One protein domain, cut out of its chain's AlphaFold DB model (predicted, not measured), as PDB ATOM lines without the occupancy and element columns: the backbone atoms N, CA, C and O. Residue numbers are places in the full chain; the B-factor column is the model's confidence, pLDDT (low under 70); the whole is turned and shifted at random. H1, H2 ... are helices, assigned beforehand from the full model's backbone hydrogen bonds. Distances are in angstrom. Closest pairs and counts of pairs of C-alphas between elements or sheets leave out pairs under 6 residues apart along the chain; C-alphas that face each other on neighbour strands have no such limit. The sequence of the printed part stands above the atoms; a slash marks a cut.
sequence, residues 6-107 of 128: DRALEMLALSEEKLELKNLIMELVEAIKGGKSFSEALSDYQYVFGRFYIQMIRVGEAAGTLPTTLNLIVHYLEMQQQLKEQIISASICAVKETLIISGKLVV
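What this domain is: This is residues 6 to 107 of the 128 residues of the protein "T2SSF domain-containing protein" of Candidatus Desulfofervidus auxilii (UniProt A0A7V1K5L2). One very long helix, H6, sticks out like a handle from a small compact head; its residues 74 to 107 stand free. In the head, the contacts run round an arc from H1 through H2, H3 and H5 to the first residues of H6, while H1 and H6 stay apart; the short H4 comes close to H3 and H5. The printed part has 102 residues with six named helices, H1 to H6 in order along the chain, and no named strand, and its class is all helix. The whole is extended, with a radius of gyration of the C-alphas of 20.5 A, and spans 69 by 30 by 21 A, a rod whose length comes from H6.

Where its parts are: Find C-alpha 66 at (-26.904, -55.571, -42.493); from there H6, residues 66 to 107, runs 61.1 A to C-alpha 107 at (-31.354, -3.111, -11.536). Just before it, H5 takes residues 51 to 62 and is 16.6 A long. Go back along the chain to H4, residues 46 to 49, 5.2 A, and to H3, residues 38 to 43, 8.6 A. H2, residues 19 to 33, measures 20.9 A. H1, residues 6 to 15, measures 14.5 A and begins at C-alpha 6, (-40.027, -57.303, -41.896).

How they stand to each other: Start at H6, which touches H5 with residues 66 to 73 alone; the closest C-alphas, of Gly 60 and Leu 66, are 4.4 A apart. The two form a helical hairpin, opposite ways at a shallow tilt of 26 degrees. Next, H5 touches H3, with the C-alphas of Ser 39 and Arg 58 closest at 5.0 A, opposite ways at a shallow tilt of 21 degrees. H2 touches H3 with residues 28 to 32 alone, closest at the C-alphas of Leu 28 and Ala 41, 5.7 A, at a steep tilt of 53 degrees. H1 and H2 touch as a second helical hairpin, at a shallow tilt of 12 degrees, with the C-alphas of Ala 13 and Lys 22 closest at 4.8 A. H4 is close to H3 but not clearly touching, with the C-alphas of Leu 42 and Phe 49 closest at 7.0 A. In H1, H2, H3, H5 and H6 every O i to N i+4 pair is within hydrogen-bond range; H4 is too short for such a pair.

The domain as a whole: Look for the two C-alphas farthest apart at Gly 35 and Val 107, 69.5 A. Without residues 74 to 107, the body of 68 residues spans 31 by 23 by 23 A. The printed part has no cut, and the five links between helices are tight. The mean pLDDT of the printed part is 91.6; H6 has a mean of 85, and residue 89 is under 70.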
ATOM      1  N   ASP A   6     -38.613 -57.671 -41.822       95.31
ATOM      2  CA  ASP A   6     -40.027 -57.303 -41.896       95.31
ATOM      3  C   ASP A   6     -40.719 -57.463 -40.535       95.31
ATOM      4  O   ASP A   6     -41.392 -56.546 -40.076       95.31
ATOM      5  N   ARG A   7     -40.466 -58.572 -39.828       95.56
ATOM      6  CA  ARG A   7     -40.971 -58.793 -38.462       95.56
ATOM      7  C   ARG A   7     -40.435 -57.758 -37.475       95.56
ATOM      8  O   ARG A   7     -41.179 -57.290 -36.619       95.56
ATOM      9  N   ALA A   8     -39.154 -57.404 -37.572       94.81
ATOM     10  CA  ALA A   8     -38.563 -56.378 -36.715       94.81
ATOM     11  C   ALA A   8     -39.223 -55.006 -36.941       94.81
ATOM     12  O   ALA A   8     -39.532 -54.301 -35.981       94.81
ATOM     13  N   LEU A   9     -39.487 -54.655 -38.202       96.06
ATOM     14  CA  LEU A   9     -40.160 -53.413 -38.580       96.06
ATOM     15  C   LEU A   9     -41.638 -53.401 -38.166       96.06
ATOM     16  O   LEU A   9     -42.117 -52.378 -37.688       96.06
ATOM     17  N   GLU A  10     -42.350 -54.528 -38.254       97.00
ATOM     18  CA  GLU A  10     -43.713 -54.645 -37.713       97.00
ATOM     19  C   GLU A  10     -43.748 -54.353 -36.212       97.00
ATOM     20  O   GLU A  10     -44.594 -53.592 -35.743       97.00
ATOM     21  N   MET A  11     -42.810 -54.920 -35.448       96.62
ATOM     22  CA  MET A  11     -42.713 -54.653 -34.012       96.62
ATOM     23  C   MET A  11     -42.407 -53.179 -33.733       96.62
ATOM     24  O   MET A  11     -43.010 -52.600 -32.831       96.62
ATOM     25  N   LEU A  12     -41.537 -52.558 -34.537       94.69
ATOM     26  CA  LEU A  12     -41.236 -51.129 -34.439       94.69
ATOM     27  C   LEU A  12     -42.482 -50.267 -34.705       94.69
ATOM     28  O   LEU A  12     -42.773 -49.355 -33.933       94.69
ATOM     29  N   ALA A  13     -43.260 -50.590 -35.740       96.12
ATOM     30  CA  ALA A  13     -44.504 -49.890 -36.065       96.12
ATOM     31  C   ALA A  13     -45.573 -50.029 -34.968       96.12
ATOM     32  O   ALA A  13     -46.386 -49.125 -34.773       96.12
ATOM     33  N   LEU A  14     -45.597 -51.157 -34.249       95.50
ATOM     34  CA  LEU A  14     -46.518 -51.367 -33.127       95.50
ATOM     35  C   LEU A  14     -46.169 -50.503 -31.910       95.50
ATOM     36  O   LEU A  14     -47.082 -50.099 -31.193       95.50
ATOM     37  N   SER A  15     -44.884 -50.222 -31.685       94.00
ATOM     38  CA  SER A  15     -44.416 -49.360 -30.590       94.00
ATOM     39  C   SER A  15     -44.442 -47.862 -30.902       94.00
ATOM     40  O   SER A  15     -44.265 -47.057 -29.994       94.00
ATOM     41  N   GLU A  16     -44.632 -47.479 -32.165       95.56
ATOM     42  CA  GLU A  16     -44.583 -46.083 -32.595       95.56
ATOM     43  C   GLU A  16     -45.904 -45.350 -32.308       95.56
ATOM     44  O   GLU A  16     -46.980 -45.767 -32.748       95.56
ATOM     45  N   GLU A  17     -45.819 -44.223 -31.601       94.94
ATOM     46  CA  GLU A  17     -46.979 -43.392 -31.263       94.94
ATOM     47  C   GLU A  17     -47.352 -42.444 -32.407       94.94
ATOM     48  O   GLU A  17     -48.529 -42.127 -32.615       94.94
ATOM     49  N   LYS A  18     -46.362 -41.985 -33.184       96.69
ATOM     50  CA  LYS A  18     -46.599 -41.040 -34.271       96.69
ATOM     51  C   LYS A  18     -47.173 -41.759 -35.490       96.69
ATOM     52  O   LYS A  18     -46.464 -42.459 -36.210       96.69
ATOM     53  N   LEU A  19     -48.446 -41.489 -35.791       95.69
ATOM     54  CA  LEU A  19     -49.171 -42.124 -36.899       95.69
ATOM     55  C   LEU A  19     -48.450 -42.005 -38.255       95.69
ATOM     56  O   LEU A  19     -48.404 -42.972 -39.007       95.69
ATOM     57  N   GLU A  20     -47.847 -40.850 -38.550       95.12
ATOM     58  CA  GLU A  20     -47.072 -40.643 -39.784       95.12
ATOM     59  C   GLU A  20     -45.894 -41.618 -39.904       95.12
ATOM     60  O   GLU A  20     -45.672 -42.195 -40.965       95.12
ATOM     61  N   LEU A  21     -45.145 -41.812 -38.815       93.69
ATOM     62  CA  LEU A  21     -43.973 -42.684 -38.810       93.69
ATOM     63  C   LEU A  21     -44.393 -44.154 -38.817       93.69
ATOM     64  O   LEU A  21     -43.814 -44.953 -39.547       93.69
ATOM     65  N   LYS A  22     -45.457 -44.492 -38.087       97.75
ATOM     66  CA  LYS A  22     -46.072 -45.818 -38.138       97.75
ATOM     67  C   LYS A  22     -46.482 -46.203 -39.561       97.75
ATOM     68  O   LYS A  22     -46.144 -47.297 -40.000       97.75
ATOM     69  N   ASN A  23     -47.168 -45.314 -40.284       97.19
ATOM     70  CA  ASN A  23     -47.587 -45.570 -41.665       97.19
ATOM     71  C   ASN A  23     -46.379 -45.776 -42.584       97.19
ATOM     72  O   ASN A  23     -46.338 -46.764 -43.307       97.19
ATOM     73  N   LEU A  24     -45.361 -44.916 -42.475       97.44
ATOM     74  CA  LEU A  24     -44.114 -45.071 -43.224       97.44
ATOM     75  C   LEU A  24     -43.463 -46.437 -42.964       97.44
ATOM     76  O   LEU A  24     -43.080 -47.127 -43.904       97.44
ATOM     77  N   ILE A  25     -43.349 -46.857 -41.698       97.69
ATOM     78  CA  ILE A  25     -42.753 -48.158 -41.356       97.69
ATOM     79  C   ILE A  25     -43.591 -49.306 -41.935       97.69
ATOM     80  O   ILE A  25     -43.025 -50.266 -42.453       97.69
ATOM     81  N   MET A  26     -44.921 -49.210 -41.892       98.06
ATOM     82  CA  MET A  26     -45.803 -50.217 -42.491       98.06
ATOM     83  C   MET A  26     -45.637 -50.302 -44.013       98.06
ATOM     84  O   MET A  26     -45.572 -51.406 -44.547       98.06
ATOM     85  N   GLU A  27     -45.471 -49.176 -44.706       97.94
ATOM     86  CA  GLU A  27     -45.173 -49.173 -46.143       97.94
ATOM     87  C   GLU A  27     -43.820 -49.834 -46.454       97.94
ATOM     88  O   GLU A  27     -43.700 -50.578 -47.428       97.94
ATOM     89  N   LEU A  28     -42.807 -49.644 -45.596       98.06
ATOM     90  CA  LEU A  28     -41.536 -50.368 -45.716       98.06
ATOM     91  C   LEU A  28     -41.725 -51.882 -45.539       98.06
ATOM     92  O   LEU A  28     -41.147 -52.661 -46.297       98.06
ATOM     93  N   VAL A  29     -42.539 -52.312 -44.569       98.06
ATOM     94  CA  VAL A  29     -42.866 -53.734 -44.358       98.06
ATOM     95  C   VAL A  29     -43.527 -54.323 -45.604       98.06
ATOM     96  O   VAL A  29     -43.120 -55.392 -46.064       98.06
ATOM     97  N   GLU A  30     -44.523 -53.638 -46.167       98.06
ATOM     98  CA  GLU A  30     -45.226 -54.082 -47.374       98.06
ATOM     99  C   GLU A  30     -44.288 -54.172 -48.581       98.06
ATOM    100  O   GLU A  30     -44.290 -55.182 -49.287       98.06
ATOM    101  N   ALA A  31     -43.429 -53.170 -48.776       97.94
ATOM    102  CA  ALA A  31     -42.414 -53.162 -49.824       97.94
ATOM    103  C   ALA A  31     -41.464 -54.368 -49.727       97.94
ATOM    104  O   ALA A  31     -41.223 -55.048 -50.729       97.94
ATOM    105  N   ILE A  32     -40.957 -54.659 -48.525       97.31
ATOM    106  CA  ILE A  32     -40.024 -55.770 -48.284       97.31
ATOM    107  C   ILE A  32     -40.718 -57.118 -48.494       97.31
ATOM    108  O   ILE A  32     -40.178 -57.996 -49.166       97.31
ATOM    109  N   LYS A  33     -41.948 -57.280 -47.992       96.81
ATOM    110  CA  LYS A  33     -42.757 -58.485 -48.249       96.81
ATOM    111  C   LYS A  33     -43.096 -58.658 -49.730       96.81
ATOM    112  O   LYS A  33     -43.201 -59.788 -50.199       96.81
ATOM    113  N   GLY A  34     -43.230 -57.552 -50.461       96.62
ATOM    114  CA  GLY A  34     -43.385 -57.511 -51.915       96.62
ATOM    115  C   GLY A  34     -42.108 -57.835 -52.699       96.62
ATOM    116  O   GLY A  34     -42.152 -57.885 -53.925       96.62
ATOM    117  N   GLY A  35     -40.983 -58.070 -52.015       96.44
ATOM    118  CA  GLY A  35     -39.721 -58.501 -52.611       96.44
ATOM    119  C   GLY A  35     -38.727 -57.380 -52.905       96.44
ATOM    120  O   GLY A  35     -37.657 -57.670 -53.438       96.44
ATOM    121  N   LYS A  36     -39.028 -56.119 -52.555       97.81
ATOM    122  CA  LYS A  36     -38.006 -55.063 -52.586       97.81
ATOM    123  C   LYS A  36     -36.934 -55.365 -51.541       97.81
ATOM    124  O   LYS A  36     -37.232 -55.795 -50.427       97.81
ATOM    125  N   SER A  37     -35.686 -55.069 -51.880       97.69
ATOM    126  CA  SER A  37     -34.627 -54.992 -50.876       97.69
ATOM    127  C   SER A  37     -34.902 -53.842 -49.896       97.69
ATOM    128  O   SER A  37     -35.614 -52.881 -50.212       97.69
ATOM    129  N   PHE A  38     -34.336 -53.906 -48.695       97.62
ATOM    130  CA  PHE A  38     -34.504 -52.863 -47.690       97.62
ATOM    131  C   PHE A  38     -33.973 -51.517 -48.185       97.62
ATOM    132  O   PHE A  38     -34.620 -50.484 -48.018       97.62
ATOM    133  N   SER A  39     -32.816 -51.523 -48.849       98.19
ATOM    134  CA  SER A  39     -32.242 -50.308 -49.425       98.19
ATOM    135  C   SER A  39     -33.101 -49.700 -50.542       98.19
ATOM    136  O   SER A  39     -33.131 -48.475 -50.685       98.19
ATOM    137  N   GLU A  40     -33.826 -50.509 -51.317       98.06
ATOM    138  CA  GLU A  40     -34.801 -50.020 -52.299       98.06
ATOM    139  C   GLU A  40     -36.038 -49.433 -51.627       98.06
ATOM    140  O   GLU A  40     -36.426 -48.322 -51.977       98.06
ATOM    141  N   ALA A  41     -36.605 -50.112 -50.627       98.00
ATOM    142  CA  ALA A  41     -37.756 -49.604 -49.881       98.00
ATOM    143  C   ALA A  41     -37.459 -48.242 -49.220       98.00
ATOM    144  O   ALA A  41     -38.257 -47.313 -49.301       98.00
ATOM    145  N   LEU A  42     -36.268 -48.073 -48.634       97.75
ATOM    146  CA  LEU A  42     -35.848 -46.797 -48.041       97.75
ATOM    147  C   LEU A  42     -35.604 -45.690 -49.076       97.75
ATOM    148  O   LEU A  42     -35.650 -44.509 -48.729       97.75
ATOM    149  N   SER A  43     -35.323 -46.046 -50.334       97.19
ATOM    150  CA  SER A  43     -35.054 -45.067 -51.397       97.19
ATOM    151  C   SER A  43     -36.297 -44.252 -51.760       97.19
ATOM    152  O   SER A  43     -36.161 -43.074 -52.090       97.19
ATOM    153  N   ASP A  44     -37.491 -44.829 -51.589       95.25
ATOM    154  CA  ASP A  44     -38.777 -44.126 -51.725       95.25
ATOM    155  C   ASP A  44     -38.916 -42.990 -50.680       95.25
ATOM    156  O   ASP A  44     -39.630 -42.009 -50.884       95.25
ATOM    157  N   TYR A  45     -38.131 -43.066 -49.599       95.88
ATOM    158  CA  TYR A  45     -38.107 -42.146 -48.462       95.88
ATOM    159  C   TYR A  45     -36.760 -41.433 -48.288       95.88
ATOM    160  O   TYR A  45     -36.357 -41.085 -47.173       95.88
ATOM    161  N   GLN A  46     -36.042 -41.166 -49.385       95.25
ATOM    162  CA  GLN A  46     -34.711 -40.541 -49.340       95.25
ATOM    163  C   GLN A  46     -34.682 -39.200 -48.580       95.25
ATOM    164  O   GLN A  46     -33.659 -38.850 -47.996       95.25
ATOM    165  N   TYR A  47     -35.785 -38.448 -48.562       93.81
ATOM    166  CA  TYR A  47     -35.880 -37.189 -47.816       93.81
ATOM    167  C   TYR A  47     -35.862 -37.384 -46.288       93.81
ATOM    168  O   TYR A  47     -35.463 -36.469 -45.573       93.81
ATOM    169  N   VAL A  48     -36.255 -38.564 -45.794       93.56
ATOM    170  CA  VAL A  48     -36.216 -38.937 -44.370       93.56
ATOM    171  C   VAL A  48     -34.865 -39.548 -44.017       93.56
ATOM    172  O   VAL A  48     -34.213 -39.118 -43.070       93.56
ATOM    173  N   PHE A  49     -34.431 -40.546 -44.791       93.06
ATOM    174  CA  PHE A  49     -33.259 -41.354 -44.451       93.06
ATOM    175  C   PHE A  49     -31.956 -40.836 -45.046       93.06
ATOM    176  O   PHE A  49     -30.896 -41.263 -44.623       93.06
ATOM    177  N   GLY A  50     -31.981 -39.931 -46.021       94.75
ATOM    178  CA  GLY A  50     -30.775 -39.418 -46.660       94.75
ATOM    179  C   GLY A  50     -30.033 -40.449 -47.525       94.75
ATOM    180  O   GLY A  50     -29.926 -41.640 -47.232       94.75
ATOM    181  N   ARG A  51     -29.438 -39.968 -48.618       95.88
ATOM    182  CA  ARG A  51     -28.759 -40.825 -49.605       95.88
ATOM    183  C   ARG A  51     -27.591 -41.634 -49.019       95.88
ATOM    184  O   ARG A  51     -27.350 -42.759 -49.447       95.88
ATOM    185  N   PHE A  52     -26.858 -41.064 -48.063       95.25
ATOM    186  CA  PHE A  52     -25.671 -41.695 -47.480       95.25
ATOM    187  C   PHE A  52     -26.008 -42.977 -46.704       95.25
ATOM    188  O   PHE A  52     -25.422 -44.024 -46.978       95.25
ATOM    189  N   TYR A  53     -26.991 -42.924 -45.798       95.88
ATOM    190  CA  TYR A  53     -27.376 -44.091 -45.000       95.88
ATOM    191  C   TYR A  53     -28.018 -45.179 -45.862       95.88
ATOM    192  O   TYR A  53     -27.706 -46.354 -45.686       95.88
ATOM    193  N   ILE A  54     -28.820 -44.799 -46.863       98.00
ATOM    194  CA  ILE A  54     -29.382 -45.744 -47.840       98.00
ATOM    195  C   ILE A  54     -28.266 -46.494 -48.577       98.00
ATOM    196  O   ILE A  54     -28.338 -47.711 -48.739       98.00
ATOM    197  N   GLN A  55     -27.202 -45.796 -48.988       97.88
ATOM    198  CA  GLN A  55     -26.075 -46.434 -49.664       97.88
ATOM    199  C   GLN A  55     -25.304 -47.383 -48.739       97.88
ATOM    200  O   GLN A  55     -24.899 -48.459 -49.176       97.88
ATOM    201  N   MET A  56     -25.122 -47.024 -47.466       97.38
ATOM    202  CA  MET A  56     -24.511 -47.927 -46.486       97.38
ATOM    203  C   MET A  56     -25.346 -49.193 -46.302       97.38
ATOM    204  O   MET A  56     -24.798 -50.292 -46.359       97.38
ATOM    205  N   ILE A  57     -26.662 -49.039 -46.137       98.06
ATOM    206  CA  ILE A  57     -27.601 -50.156 -46.005       98.06
ATOM    207  C   ILE A  57     -27.539 -51.048 -47.241       98.06
ATOM    208  O   ILE A  57     -27.426 -52.256 -47.087       98.06
ATOM    209  N   ARG A  58     -27.496 -50.475 -48.451       98.25
ATOM    210  CA  ARG A  58     -27.341 -51.227 -49.706       98.25
ATOM    211  C   ARG A  58     -26.079 -52.092 -49.718       98.25
ATOM    212  O   ARG A  58     -26.136 -53.254 -50.108       98.25
ATOM    213  N   VAL A  59     -24.944 -51.538 -49.285       97.88
ATOM    214  CA  VAL A  59     -23.674 -52.280 -49.194       97.88
ATOM    215  C   VAL A  59     -23.764 -53.388 -48.143       97.88
ATOM    216  O   VAL A  59     -23.352 -54.514 -48.412       97.88
ATOM    217  N   GLY A  60     -24.322 -53.090 -46.968       97.38
ATOM    218  CA  GLY A  60     -24.496 -54.064 -45.891       97.38
ATOM    219  C   GLY A  60     -25.443 -55.202 -46.264       97.38
ATOM    220  O   GLY A  60     -25.172 -56.362 -45.978       97.38
ATOM    221  N   GLU A  61     -26.534 -54.881 -46.948       96.12
ATOM    222  CA  GLU A  61     -27.513 -55.836 -47.453       96.12
ATOM    223  C   GLU A  61     -26.891 -56.778 -48.494       96.12
ATOM    224  O   GLU A  61     -26.947 -57.993 -48.320       96.12
ATOM    225  N   ALA A  62     -26.199 -56.235 -49.502       96.94
ATOM    226  CA  ALA A  62     -25.517 -57.032 -50.526       96.94
ATOM    227  C   ALA A  62     -24.392 -57.918 -49.957       96.94
ATOM    228  O   ALA A  62     -24.133 -59.003 -50.475       96.94
ATOM    229  N   ALA A  63     -23.727 -57.471 -48.889       96.94
ATOM    230  CA  ALA A  63     -22.672 -58.219 -48.212       96.94
ATOM    231  C   ALA A  63     -23.190 -59.181 -47.123       96.94
ATOM    232  O   ALA A  63     -22.388 -59.882 -46.506       96.94
ATOM    233  N   GLY A  64     -24.498 -59.197 -46.833       95.56
ATOM    234  CA  GLY A  64     -25.069 -59.977 -45.727       95.56
ATOM    235  C   GLY A  64     -24.656 -59.487 -44.331       95.56
ATOM    236  O   GLY A  64     -24.771 -60.219 -43.351       95.56
ATOM    237  N   THR A  65     -24.170 -58.250 -44.218       96.31
ATOM    238  CA  THR A  65     -23.677 -57.617 -42.983       96.31
ATOM    239  C   THR A  65     -24.619 -56.537 -42.447       96.31
ATOM    240  O   THR A  65     -24.227 -55.732 -41.601       96.31
ATOM    241  N   LEU A  66     -25.885 -56.548 -42.879       95.31
ATOM    242  CA  LEU A  66     -26.904 -55.571 -42.493       95.31
ATOM    243  C   LEU A  66     -26.986 -55.302 -40.972       95.31
ATOM    244  O   LEU A  66     -27.021 -54.126 -40.607       95.31
ATOM    245  N   PRO A  67     -26.939 -56.304 -40.064       94.44
ATOM    246  CA  PRO A  67     -26.928 -56.038 -38.621       94.44
ATOM    247  C   PRO A  67     -25.738 -55.178 -38.170       94.44
ATOM    248  O   PRO A  67     -25.895 -54.257 -37.370       94.44
ATOM    249  N   THR A  68     -24.546 -55.440 -38.709       96.00
ATOM    250  CA  THR A  68     -23.331 -54.668 -38.417       96.00
ATOM    251  C   THR A  68     -23.441 -53.249 -38.966       96.00
ATOM    252  O   THR A  68     -23.101 -52.289 -38.278       96.00
ATOM    253  N   THR A  69     -23.956 -53.100 -40.188       97.06
ATOM    254  CA  THR A  69     -24.173 -51.793 -40.813       97.06
ATOM    255  C   THR A  69     -25.177 -50.948 -40.035       97.06
ATOM    256  O   THR A  69     -24.921 -49.769 -39.806       97.06
ATOM    257  N   LEU A  70     -26.293 -51.530 -39.590       95.50
ATOM    258  CA  LEU A  70     -27.284 -50.821 -38.780       95.50
ATOM    259  C   LEU A  70     -26.702 -50.379 -37.434       95.50
ATOM    260  O   LEU A  70     -26.887 -49.225 -37.060       95.50
ATOM    261  N   ASN A  71     -25.922 -51.230 -36.761       95.88
ATOM    262  CA  ASN A  71     -25.218 -50.845 -35.530       95.88
ATOM    263  C   ASN A  71     -24.243 -49.680 -35.752       95.88
ATOM    264  O   ASN A  71     -24.167 -48.771 -34.928       95.88
ATOM    265  N   LEU A  72     -23.526 -49.672 -36.878       95.81
ATOM    266  CA  LEU A  72     -22.645 -48.562 -37.238       95.81
ATOM    267  C   LEU A  72     -23.426 -47.255 -37.444       95.81
ATOM    268  O   LEU A  72     -22.987 -46.199 -36.990       95.81
ATOM    269  N   ILE A  73     -24.588 -47.322 -38.104       95.75
ATOM    270  CA  ILE A  73     -25.463 -46.160 -38.310       95.75
ATOM    271  C   ILE A  73     -25.995 -45.647 -36.968       95.75
ATOM    272  O   ILE A  73     -25.930 -44.445 -36.723       95.75
ATOM    273  N   VAL A  74     -26.457 -46.535 -36.082       94.75
ATOM    274  CA  VAL A  74     -26.922 -46.171 -34.732       94.75
ATOM    275  C   VAL A  74     -25.819 -45.453 -33.957       94.75
ATOM    276  O   VAL A  74     -26.032 -44.327 -33.517       94.75
ATOM    277  N   HIS A  75     -24.615 -46.028 -33.888       95.06
ATOM    278  CA  HIS A  75     -23.483 -45.407 -33.195       95.06
ATOM    279  C   HIS A  75     -23.139 -44.023 -33.771       95.06
ATOM    280  O   HIS A  75     -22.811 -43.085 -33.042       95.06
ATOM    281  N   TYR A  76     -23.200 -43.863 -35.096       92.19
ATOM    282  CA  TYR A  76     -22.971 -42.564 -35.723       92.19
ATOM    283  C   TYR A  76     -24.048 -41.543 -35.330       92.19
ATOM    284  O   TYR A  76     -23.714 -40.405 -34.995       92.19
ATOM    285  N   LEU A  77     -25.323 -41.937 -35.339       90.94
ATOM    286  CA  LEU A  77     -26.438 -41.069 -34.953       90.94
ATOM    287  C   LEU A  77     -26.374 -40.671 -33.473       90.94
ATOM    288  O   LEU A  77     -26.584 -39.501 -33.160       90.94
ATOM    289  N   GLU A  78     -26.018 -41.597 -32.583       92.12
ATOM    290  CA  GLU A  78     -25.810 -41.321 -31.156       92.12
ATOM    291  C   GLU A  78     -24.683 -40.306 -30.938       92.12
ATOM    292  O   GLU A  78     -24.863 -39.323 -30.220       92.12
ATOM    293  N   MET A  79     -23.549 -40.475 -31.623       90.25
ATOM    294  CA  MET A  79     -22.438 -39.524 -31.555       90.25
ATOM    295  C   MET A  79     -22.851 -38.134 -32.067       90.25
ATOM    296  O   MET A  79     -22.527 -37.119 -31.451       90.25
ATOM    297  N   GLN A  80     -23.602 -38.063 -33.172       88.31
ATOM    298  CA  GLN A  80     -24.128 -36.796 -33.693       88.31
ATOM    299  C   GLN A  80     -25.097 -36.127 -32.711       88.31
ATOM    300  O   GLN A  80     -25.067 -34.905 -32.552       88.31
ATOM    301  N   GLN A  81     -25.942 -36.911 -32.043       88.50
ATOM    302  CA  GLN A  81     -26.875 -36.411 -31.042       88.50
ATOM    303  C   GLN A  81     -26.136 -35.857 -29.815       88.50
ATOM    304  O   GLN A  81     -26.402 -34.726 -29.411       88.50
ATOM    305  N   GLN A  82     -25.140 -36.579 -29.295       85.88
ATOM    306  CA  GLN A  82     -24.307 -36.125 -28.174       85.88
ATOM    307  C   GLN A  82     -23.579 -34.811 -28.488       85.88
ATOM    308  O   GLN A  82     -23.561 -33.895 -27.666       85.88
ATOM    309  N   LEU A  83     -23.017 -34.680 -29.693       77.56
ATOM    310  CA  LEU A  83     -22.361 -33.444 -30.130       77.56
ATOM    311  C   LEU A  83     -23.348 -32.270 -30.197       77.56
ATOM    312  O   LEU A  83     -23.038 -31.172 -29.731       77.56
ATOM    313  N   LYS A  84     -24.553 -32.491 -30.739       80.25
ATOM    314  CA  LYS A  84     -25.609 -31.466 -30.770       80.25
ATOM    315  C   LYS A  84     -26.017 -31.040 -29.364       80.25
ATOM    316  O   LYS A  84     -26.135 -29.845 -29.107       80.25
ATOM    317  N   GLU A  85     -26.193 -31.986 -28.448       78.88
ATOM    318  CA  GLU A  85     -26.540 -31.703 -27.054       78.88
ATOM    319  C   GLU A  85     -25.443 -30.923 -26.329       78.88
ATOM    320  O   GLU A  85     -25.747 -29.988 -25.590       78.88
ATOM    321  N   GLN A  86     -24.168 -31.223 -26.579       76.00
ATOM    322  CA  GLN A  86     -23.048 -30.449 -26.036       76.00
ATOM    323  C   GLN A  86     -23.048 -29.003 -26.552       76.00
ATOM    324  O   GLN A  86     -22.880 -28.068 -25.770       76.00
ATOM    325  N   ILE A  87     -23.310 -28.791 -27.845       75.00
ATOM    326  CA  ILE A  87     -23.398 -27.445 -28.437       75.00
ATOM    327  C   ILE A  87     -24.604 -26.672 -27.876       75.00
ATOM    328  O   ILE A  87     -24.492 -25.496 -27.513       75.00
ATOM    329  N   ILE A  88     -25.767 -27.320 -27.777       75.88
ATOM    330  CA  ILE A  88     -26.995 -26.701 -27.261       75.88
ATOM    331  C   ILE A  88     -26.859 -26.396 -25.762       75.88
ATOM    332  O   ILE A  88     -27.175 -25.292 -25.327       75.88
ATOM    333  N   SER A  89     -26.338 -27.323 -24.961       65.69
ATOM    334  CA  SER A  89     -26.142 -27.107 -23.520       65.69
ATOM    335  C   SER A  89     -25.125 -26.001 -23.233       65.69
ATOM    336  O   SER A  89     -25.392 -25.135 -22.397       65.69
ATOM    337  N   ALA A  90     -24.012 -25.958 -23.974       75.25
ATOM    338  CA  ALA A  90     -23.031 -24.881 -23.874       75.25
ATOM    339  C   ALA A  90     -23.642 -23.517 -24.241       75.25
ATOM    340  O   ALA A  90     -23.445 -22.534 -23.522       75.25
ATOM    341  N   SER A  91     -24.433 -23.455 -25.318       72.38
ATOM    342  CA  SER A  91     -25.071 -22.205 -25.751       72.38
ATOM    343  C   SER A  91     -26.162 -21.720 -24.788       72.38
ATOM    344  O   SER A  91     -26.192 -20.535 -24.457       72.38
ATOM    345  N   ILE A  92     -27.005 -22.610 -24.253       78.69
ATOM    346  CA  ILE A  92     -28.026 -22.251 -23.251       78.69
ATOM    347  C   ILE A  92     -27.377 -21.745 -21.957       78.69
ATOM    348  O   ILE A  92     -27.824 -20.743 -21.390       78.69
ATOM    349  N   CYS A  93     -26.316 -22.413 -21.492       70.69
ATOM    350  CA  CYS A  93     -25.605 -22.008 -20.281       70.69
ATOM    351  C   CYS A  93     -25.009 -20.594 -20.425       70.69
ATOM    352  O   CYS A  93     -25.249 -19.732 -19.576       70.69
ATOM    353  N   ALA A  94     -24.342 -20.312 -21.552       76.19
ATOM    354  CA  ALA A  94     -23.738 -19.008 -21.833       76.19
ATOM    355  C   ALA A  94     -24.768 -17.859 -21.906       76.19
ATOM    356  O   ALA A  94     -24.539 -16.763 -21.383       76.19
ATOM    357  N   VAL A  95     -25.936 -18.098 -22.510       82.44
ATOM    358  CA  VAL A  95     -27.018 -17.096 -22.583       82.44
ATOM    359  C   VAL A  95     -27.605 -16.810 -21.197       82.44
ATOM    360  O   VAL A  95     -27.891 -15.659 -20.865       82.44
ATOM    361  N   LYS A  96     -27.750 -17.830 -20.346       78.19
ATOM    362  CA  LYS A  96     -28.292 -17.653 -18.992       78.19
ATOM    363  C   LYS A  96     -27.370 -16.808 -18.109       78.19
ATOM    364  O   LYS A  96     -27.850 -15.892 -17.441       78.19
ATOM    365  N   GLU A  97     -26.068 -17.089 -18.099       78.94
ATOM    366  CA  GLU A  97     -25.114 -16.335 -17.272       78.94
ATOM    367  C   GLU A  97     -25.029 -14.865 -17.693       78.94
ATOM    368  O   GLU A  97     -25.094 -13.965 -16.850       78.94
ATOM    369  N   THR A  98     -24.982 -14.600 -19.000       78.44
ATOM    370  CA  THR A  98     -24.963 -13.229 -19.534       78.44
ATOM    371  C   THR A  98     -26.257 -12.462 -19.234       78.44
ATOM    372  O   THR A  98     -26.202 -11.277 -18.884       78.44
ATOM    373  N   LEU A  99     -27.423 -13.119 -19.267       84.56
ATOM    374  CA  LEU A  99     -28.705 -12.518 -18.873       84.56
ATOM    375  C   LEU A  99     -28.745 -12.161 -17.374       84.56
ATOM    376  O   LEU A  99     -29.222 -11.090 -16.999       84.56
ATOM    377  N   ILE A 100     -28.199 -13.019 -16.506       85.62
ATOM    378  CA  ILE A 100     -28.123 -12.756 -15.058       85.62
ATOM    379  C   ILE A 100     -27.216 -11.552 -14.769       85.62
ATOM    380  O   ILE A 100     -27.577 -10.682 -13.971       85.62
ATOM    381  N   ILE A 101     -26.044 -11.483 -15.409       85.50
ATOM    382  CA  ILE A 101     -25.076 -10.391 -15.210       85.50
ATOM    383  C   ILE A 101     -25.653  -9.056 -15.698       85.50
ATOM    384  O   ILE A 101     -25.627  -8.063 -14.967       85.50
ATOM    385  N   SER A 102     -26.223  -9.034 -16.905       82.38
ATOM    386  CA  SER A 102     -26.845  -7.831 -17.472       82.38
ATOM    387  C   SER A 102     -28.061  -7.367 -16.659       82.38
ATOM    388  O   SER A 102     -28.173  -6.177 -16.353       82.38
ATOM    389  N   GLY A 103     -28.915  -8.292 -16.210       80.75
ATOM    390  CA  GLY A 103     -30.051  -7.991 -15.338       80.75
ATOM    391  C   GLY A 103     -29.636  -7.351 -14.009       80.75
ATOM    392  O   GLY A 103     -30.183  -6.313 -13.625       80.75
ATOM    393  N   LYS A 104     -28.614  -7.901 -13.330       80.75
ATOM    394  CA  LYS A 104     -28.057  -7.313 -12.094       80.75
ATOM    395  C   LYS A 104     -27.559  -5.880 -12.311       80.75
ATOM    396  O   LYS A 104     -27.825  -5.007 -11.480       80.75
ATOM    397  N   LEU A 105     -26.878  -5.623 -13.431       81.81
ATOM    398  CA  LEU A 105     -26.348  -4.300 -13.767       81.81
ATOM    399  C   LEU A 105     -27.467  -3.267 -13.992       81.81
ATOM    400  O   LEU A 105     -27.388  -2.148 -13.480       81.81
ATOM    401  N   VAL A 106     -28.531  -3.640 -14.711       85.19
ATOM    402  CA  VAL A 106     -29.680  -2.758 -14.991       85.19
ATOM    403  C   VAL A 106     -30.427  -2.388 -13.707       85.19
ATOM    404  O   VAL A 106     -30.744  -1.214 -13.499       85.19
ATOM    405  N   VAL A 107     -30.663  -3.353 -12.813       83.38
ATOM    406  CA  VAL A 107     -31.354  -3.111 -11.536       83.38
ATOM    407  C   VAL A 107     -30.537  -2.191 -10.625       83.38
ATOM    408  O   VAL A 107     -31.073  -1.211 -10.110       83.38
TER     409      VAL A 107